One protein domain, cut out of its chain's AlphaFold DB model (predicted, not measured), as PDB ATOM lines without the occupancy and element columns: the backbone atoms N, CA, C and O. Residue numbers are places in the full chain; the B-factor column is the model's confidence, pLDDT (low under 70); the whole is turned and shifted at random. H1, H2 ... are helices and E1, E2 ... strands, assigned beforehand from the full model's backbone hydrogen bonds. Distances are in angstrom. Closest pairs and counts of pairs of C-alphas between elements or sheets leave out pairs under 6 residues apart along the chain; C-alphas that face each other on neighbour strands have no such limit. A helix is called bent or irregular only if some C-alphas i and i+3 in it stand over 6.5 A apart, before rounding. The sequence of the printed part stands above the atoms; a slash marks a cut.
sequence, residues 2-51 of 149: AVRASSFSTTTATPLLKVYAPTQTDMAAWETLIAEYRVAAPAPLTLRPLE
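AT A GLANCE: This is residues 2 to 51 of the 149 residues of the protein "Hemin transport protein HmuS" of Klebsiella pneumoniae (UniProt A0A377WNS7). The model is a loose, open frame: a hairpin of two strands, E1 and E2, makes one side, and a single helix, H1, stands off from it at another, across a largely empty middle. After H1 a long stretch with no named element, residues 38 to 51, swings away and comes back past the turn of the hairpin, residues 10 to 14, to the last printed residue. The printed part has 50 residues, with two named strands and one named helix in the order E1, E2, H1; the sheet, E1 - E2, is antiparallel. The class is mixed, helices and strands, with under half of the residues in named elements. The whole is loose, with a radius of gyration of the C-alphas of 13.8 A, and elongated, spanning 41 by 22 by 16 A.

IN THESE COORDINATES: The printed part begins at Ala 2. E1 is residues 5 to 9, starting with C-alpha 5 at (94.071, 66.942, 87.626) and measuring 13.2 A from first to last C-alpha. E2 is residues 15 to 20, 14.0 A long, with C-alpha 20 at (98.086, 65.652, 88.557). H1 is residues 27 to 37, 15.4 A long, and ends with C-alpha 37 at (91.439, 75.766, 77.246).

HOW THE PARTS SIT: E1 and E2 are antiparallel neighbours and form a hairpin, with 168 degrees between their directions. Among the C-alphas that face each other, those of Ala 5 and Tyr 20 are 4.3 A apart, and those of Ser 7 and Lys 18 are 4.4 A apart. N 6 and O 19 are within hydrogen-bond range at 2.9 A, and so are N 16 and O 8 at 2.8 A. The link from E1 to E2, five residues, is tight. The link from E2 to H1, six residues, is short. H1 and E1 are apart. H1 is not bent, and each of its O i to N i+4 pairs is within hydrogen-bond range.

THE WHOLE: The two C-alphas farthest apart are those of Ala 28 and Glu 51, at 41.5 A. Residues 35 to 44, of which 35 to 37 belong to H1, stand free. The C-alphas of residues 38 to 51 lie 9 to 25 A from the mean of the C-alphas. The printed part has no cut, and neither of the two links between named elements is long. The mean pLDDT of the printed part is 91.4, and one residue, Ala 2, is under 70.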
ATOM      1  N   ALA A   2      91.773  67.612  98.245       58.09
ATOM      2  CA  ALA A   2      91.352  67.334  96.869       58.09
ATOM      3  C   ALA A   2      92.530  67.576  95.914       58.09
ATOM      4  O   ALA A   2      93.098  68.665  95.912       58.09
ATOM      5  N   VAL A   3      92.911  66.569  95.124       77.25
ATOM      6  CA  VAL A   3      93.993  66.688  94.134       77.25
ATOM      7  C   VAL A   3      93.402  67.166  92.807       77.25
ATOM      8  O   VAL A   3      92.480  66.537  92.284       77.25
ATOM      9  N   ARG A   4      93.920  68.274  92.258       87.88
ATOM     10  CA  ARG A   4      93.548  68.771  90.922       87.88
ATOM     11  C   ARG A   4      94.234  67.940  89.842       87.88
ATOM     12  O   ARG A   4      95.385  67.531  90.003       87.88
ATOM     13  N   ALA A   5      93.521  67.679  88.751       90.88
ATOM     14  CA  ALA A   5      94.071  66.942  87.626       90.88
ATOM     15  C   ALA A   5      93.370  67.274  86.305       90.88
ATOM     16  O   ALA A   5      92.152  67.457  86.276       90.88
ATOM     17  N   SER A   6      94.138  67.240  85.219       91.69
ATOM     18  CA  SER A   6      93.650  67.311  83.840       91.69
ATOM     19  C   SER A   6      93.683  65.913  83.234       91.69
ATOM     20  O   SER A   6      94.684  65.204  83.355       91.69
ATOM     21  N   SER A   7      92.573  65.486  82.632       91.81
ATOM     22  CA  SER A   7      92.398  64.116  82.132       91.81
ATOM     23  C   SER A   7      92.138  64.112  80.631       91.81
ATOM     24  O   SER A   7      91.382  64.938  80.130       91.81
ATOM     25  N   PHE A   8      92.734  63.148  79.939       91.06
ATOM     26  CA  PHE A   8      92.624  62.956  78.497       91.06
ATOM     27  C   PHE A   8      92.074  61.564  78.216       91.06
ATOM     28  O   PHE A   8      92.493  60.603  78.866       91.06
ATOM     29  N   SER A   9      91.180  61.448  77.236       90.50
ATOM     30  CA  SER A   9      90.519  60.189  76.880       90.50
ATOM     31  C   SER A   9      90.435  60.019  75.365       90.50
ATOM     32  O   SER A   9      90.442  60.983  74.605       90.50
ATOM     33  N   THR A  10      90.358  58.769  74.925       88.75
ATOM     34  CA  THR A  10      90.129  58.378  73.526       88.75
ATOM     35  C   THR A  10      88.686  58.632  73.081       88.75
ATOM     36  O   THR A  10      87.786  58.839  73.895       88.75
ATOM     37  N   THR A  11      88.429  58.479  71.779       88.44
ATOM     38  CA  THR A  11      87.074  58.445  71.201       88.44
ATOM     39  C   THR A  11      86.241  57.241  71.654       88.44
ATOM     40  O   THR A  11      85.049  57.206  71.389       88.44
ATOM     41  N   THR A  12      86.829  56.247  72.327       88.38
ATOM     42  CA  THR A  12      86.103  55.146  72.990       88.38
ATOM     43  C   THR A  12      85.843  55.445  74.472       88.38
ATOM     44  O   THR A  12      85.460  54.546  75.215       88.38
ATOM     45  N   ALA A  13      86.104  56.678  74.928       87.25
ATOM     46  CA  ALA A  13      86.094  57.098  76.334       87.25
ATOM     47  C   ALA A  13      87.083  56.343  77.247       87.25
ATOM     48  O   ALA A  13      87.016  56.449  78.470       87.25
ATOM     49  N   THR A  14      88.045  55.611  76.681       87.69
ATOM     50  CA  THR A  14      89.136  55.000  77.451       87.69
ATOM     51  C   THR A  14      90.105  56.097  77.902       87.69
ATOM     52  O   THR A  14      90.517  56.880  77.036       87.69
ATOM     53  N   PRO A  15      90.486  56.166  79.195       88.44
ATOM     54  CA  PRO A  15      91.504  57.106  79.667       88.44
ATOM     55  C   PRO A  15      92.787  56.951  78.852       88.44
ATOM     56  O   PRO A  15      93.101  55.835  78.468       88.44
ATOM     57  N   LEU A  16      93.494  58.054  78.597       88.88
ATOM     58  CA  LEU A  16      94.787  58.118  77.900       88.88
ATOM     59  C   LEU A  16      95.903  58.565  78.838       88.88
ATOM     60  O   LEU A  16      96.947  57.929  78.950       88.88
ATOM     61  N   LEU A  17      95.675  59.679  79.522       91.19
ATOM     62  CA  LEU A  17      96.644  60.294  80.414       91.19
ATOM     63  C   LEU A  17      95.901  61.103  81.465       91.19
ATOM     64  O   LEU A  17      94.858  61.698  81.187       91.19
ATOM     65  N   LYS A  18      96.463  61.151  82.667       92.88
ATOM     66  CA  LYS A  18      96.026  62.074  83.701       92.88
ATOM     67  C   LYS A  18      97.242  62.760  84.293       92.88
ATOM     68  O   LYS A  18      98.160  62.090  84.756       92.88
ATOM     69  N   VAL A  19      97.232  64.085  84.247       94.19
ATOM     70  CA  VAL A  19      98.276  64.929  84.822       94.19
ATOM     71  C   VAL A  19      97.740  65.481  86.128       94.19
ATOM     72  O   VAL A  19      96.678  66.103  86.145       94.19
ATOM     73  N   TYR A  20      98.449  65.212  87.216       94.25
ATOM     74  CA  TYR A  20      98.086  65.652  88.557       94.25
ATOM     75  C   TYR A  20      98.921  66.870  88.941       94.25
ATOM     76  O   TYR A  20     100.095  66.931  88.588       94.25
ATOM     77  N   ALA A  21      98.320  67.797  89.684       94.50
ATOM     78  CA  ALA A  21      99.007  68.945  90.261       94.50
ATOM     79  C   ALA A  21      99.397  68.639  91.725       94.50
ATOM     80  O   ALA A  21      98.548  68.774  92.615       94.50
ATOM     81  N   PRO A  22     100.631  68.168  92.006       92.12
ATOM     82  CA  PRO A  22     101.144  68.045  93.371       92.12
ATOM     83  C   PRO A  22     101.405  69.422  94.003       92.12
ATOM     84  O   PRO A  22     101.274  70.459  93.354       92.12
ATOM     85  N   THR A  23     101.808  69.440  95.274       92.06
ATOM     86  CA  THR A  23     102.000  70.674  96.059       92.06
ATOM     87  C   THR A  23     103.043  71.635  95.484       92.06
ATOM     88  O   THR A  23     102.968  72.823  95.770       92.06
ATOM     89  N   GLN A  24     103.990  71.153  94.677       94.38
ATOM     90  CA  GLN A  24     105.029  71.966  94.035       94.38
ATOM     91  C   GLN A  24     104.589  72.590  92.699       94.38
ATOM     92  O   GLN A  24     105.383  73.264  92.050       94.38
ATOM     93  N   THR A  25     103.355  72.343  92.252       94.25
ATOM     94  CA  THR A  25     102.859  72.880  90.977       94.25
ATOM     95  C   THR A  25     102.698  74.392  91.065       94.25
ATOM     96  O   THR A  25     102.101  74.892  92.019       94.25
ATOM     97  N   ASP A  26     103.151  75.120  90.043       96.62
ATOM     98  CA  ASP A  26     102.782  76.525  89.871       96.62
ATOM     99  C   ASP A  26     101.280  76.620  89.573       96.62
ATOM    100  O   ASP A  26     100.807  76.371  88.459       96.62
ATOM    101  N   MET A  27     100.515  76.959  90.607       95.31
ATOM    102  CA  MET A  27      99.064  77.028  90.511       95.31
ATOM    103  C   MET A  27      98.581  78.242  89.716       95.31
ATOM    104  O   MET A  27      97.490  78.177  89.156       95.31
ATOM    105  N   ALA A  28      99.362  79.319  89.618       97.19
ATOM    106  CA  ALA A  28      98.984  80.469  88.801       97.19
ATOM    107  C   ALA A  28      99.079  80.117  87.308       97.19
ATOM    108  O   ALA A  28      98.145  80.383  86.543       97.19
ATOM    109  N   ALA A  29     100.154  79.431  86.908       97.06
ATOM    110  CA  ALA A  29     100.297  78.902  85.552       97.06
ATOM    111  C   ALA A  29      99.230  77.836  85.241       97.06
ATOM    112  O   ALA A  29      98.634  77.850  84.164       97.06
ATOM    113  N   TRP A  30      98.933  76.952  86.203       96.00
ATOM    114  CA  TRP A  30      97.875  75.948  86.063       96.00
ATOM    115  C   TRP A  30      96.507  76.585  85.790       96.00
ATOM    116  O   TRP A  30      95.838  76.211  84.831       96.00
ATOM    117  N   GLU A  31      96.083  77.555  86.607       96.06
ATOM    118  CA  GLU A  31      94.789  78.220  86.420       96.06
ATOM    119  C   GLU A  31      94.724  79.010  85.110       96.06
ATOM    120  O   GLU A  31      93.681  79.000  84.456       96.06
ATOM    121  N   THR A  32      95.835  79.618  84.683       97.69
ATOM    122  CA  THR A  32      95.931  80.279  83.371       97.69
ATOM    123  C   THR A  32      95.654  79.293  82.234       97.69
ATOM    124  O   THR A  32      94.794  79.552  81.394       97.69
ATOM    125  N   LEU A  33      96.292  78.116  82.258       96.44
ATOM    126  CA  LEU A  33      96.077  77.062  81.260       96.44
ATOM    127  C   LEU A  33      94.627  76.557  81.277       96.44
ATOM    128  O   LEU A  33      94.012  76.373  80.228       96.44
ATOM    129  N   ILE A  34      94.047  76.348  82.463       95.19
ATOM    130  CA  ILE A  34      92.646  75.926  82.575       95.19
ATOM    131  C   ILE A  34      91.702  76.984  82.000       95.19
ATOM    132  O   ILE A  34      90.749  76.620  81.315       95.19
ATOM    133  N   ALA A  35      91.939  78.267  82.274       95.88
ATOM    134  CA  ALA A  35      91.116  79.353  81.752       95.88
ATOM    135  C   ALA A  35      91.195  79.444  80.220       95.88
ATOM    136  O   ALA A  35      90.160  79.617  79.580       95.88
ATOM    137  N   GLU A  36      92.385  79.264  79.643       97.19
ATOM    138  CA  GLU A  36      92.617  79.317  78.194       97.19
ATOM    139  C   GLU A  36      91.913  78.180  77.435       97.19
ATOM    140  O   GLU A  36      91.274  78.419  76.412       97.19
ATOM    141  N   TYR A  37      91.974  76.945  77.945       95.44
ATOM    142  CA  TYR A  37      91.439  75.766  77.246       95.44
ATOM    143  C   TYR A  37      90.030  75.343  77.687       95.44
ATOM    144  O   TYR A  37      89.486  74.355  77.180       95.44
ATOM    145  N   ARG A  38      89.407  76.052  78.636       95.19
ATOM    146  CA  ARG A  38      88.042  75.738  79.074       95.19
ATOM    147  C   ARG A  38      87.036  76.080  77.975       95.19
ATOM    148  O   ARG A  38      86.874  77.228  77.583       95.19
ATOM    149  N   VAL A  39      86.247  75.085  77.581       94.88
ATOM    150  CA  VAL A  39      85.070  75.281  76.726       94.88
ATOM    151  C   VAL A  39      83.840  75.486  77.611       94.88
ATOM    152  O   VAL A  39      83.504  74.611  78.408       94.88
ATOM    153  N   ALA A  40      83.166  76.634  77.487       92.31
ATOM    154  CA  ALA A  40      82.016  76.990  78.329       92.31
ATOM    155  C   ALA A  40      80.792  76.076  78.115       92.31
ATOM    156  O   ALA A  40      80.086  75.757  79.069       92.31
ATOM    157  N   ALA A  41      80.565  75.633  76.876       93.25
ATOM    158  CA  ALA A  41      79.481  74.727  76.501       93.25
ATOM    159  C   ALA A  41      80.050  73.566  75.663       93.25
ATOM    160  O   ALA A  41      80.042  73.636  74.432       93.25
ATOM    161  N   PRO A  42      80.623  72.528  76.297       90.56
ATOM    162  CA  PRO A  42      81.215  71.416  75.565       90.56
ATOM    163  C   PRO A  42      80.130  70.622  74.829       90.56
ATOM    164  O   PRO A  42      79.109  70.252  75.410       90.56
ATOM    165  N   ALA A  43      80.364  70.340  73.548       91.06
ATOM    166  CA  ALA A  43      79.497  69.459  72.776       91.06
ATOM    167  C   ALA A  43      79.528  68.021  73.339       91.06
ATOM    168  O   ALA A  43      80.555  67.595  73.883       91.06
ATOM    169  N   PRO A  44      78.441  67.240  73.185       91.62
ATOM    170  CA  PRO A  44      78.440  65.827  73.547       91.62
ATOM    171  C   PRO A  44      79.532  65.044  72.809       91.62
ATOM    172  O   PRO A  44      79.775  65.252  71.619       91.62
ATOM    173  N   LEU A  45      80.170  64.099  73.502       90.56
ATOM    174  CA  LEU A  45      81.189  63.243  72.899       90.56
ATOM    175  C   LEU A  45      80.558  62.271  71.897       90.56
ATOM    176  O   LEU A  45      79.680  61.484  72.247       90.56
ATOM    177  N   THR A  46      81.056  62.264  70.660       93.19
ATOM    178  CA  THR A  46      80.733  61.214  69.687       93.19
ATOM    179  C   THR A  46      81.682  60.036  69.874       93.19
ATOM    180  O   THR A  46      82.830  60.071  69.423       93.19
ATOM    181  N   LEU A  47      81.209  58.990  70.549       93.12
ATOM    182  CA  LEU A  47      82.013  57.795  70.777       93.12
ATOM    183  C   LEU A  47      82.071  56.913  69.527       93.12
ATOM    184  O   LEU A  47      81.069  56.731  68.836       93.12
ATOM    185  N   ARG A  48      83.244  56.343  69.249       91.12
ATOM    186  CA  ARG A  48      83.454  55.394  68.148       91.12
ATOM    187  C   ARG A  48      83.865  54.041  68.714       91.12
ATOM    188  O   ARG A  48      84.798  54.027  69.515       91.12
ATOM    189  N   PRO A  49      83.221  52.930  68.322       87.19
ATOM    190  CA  PRO A  49      83.655  51.595  68.713       87.19
ATOM    191  C   PRO A  49      85.103  51.314  68.299       87.19
ATOM    192  O   PRO A  49      85.594  51.836  67.297       87.19
ATOM    193  N   LEU A  50      85.789  50.484  69.084       85.31
ATOM    194  CA  LEU A  50      87.126  50.018  68.739       85.31
ATOM    195  C   LEU A  50      87.018  48.856  67.748       85.31
ATOM    196  O   LEU A  50      86.499  47.799  68.101       85.31
ATOM    197  N   GLU A  51      87.569  49.036  66.552       85.81
ATOM    198  CA  GLU A  51      87.695  47.945  65.586       85.81
ATOM    199  C   GLU A  51      88.705  46.896  66.081       85.81
ATOM    200  O   GLU A  51      89.819  47.252  66.499       85.81
TER     201      GLU A  51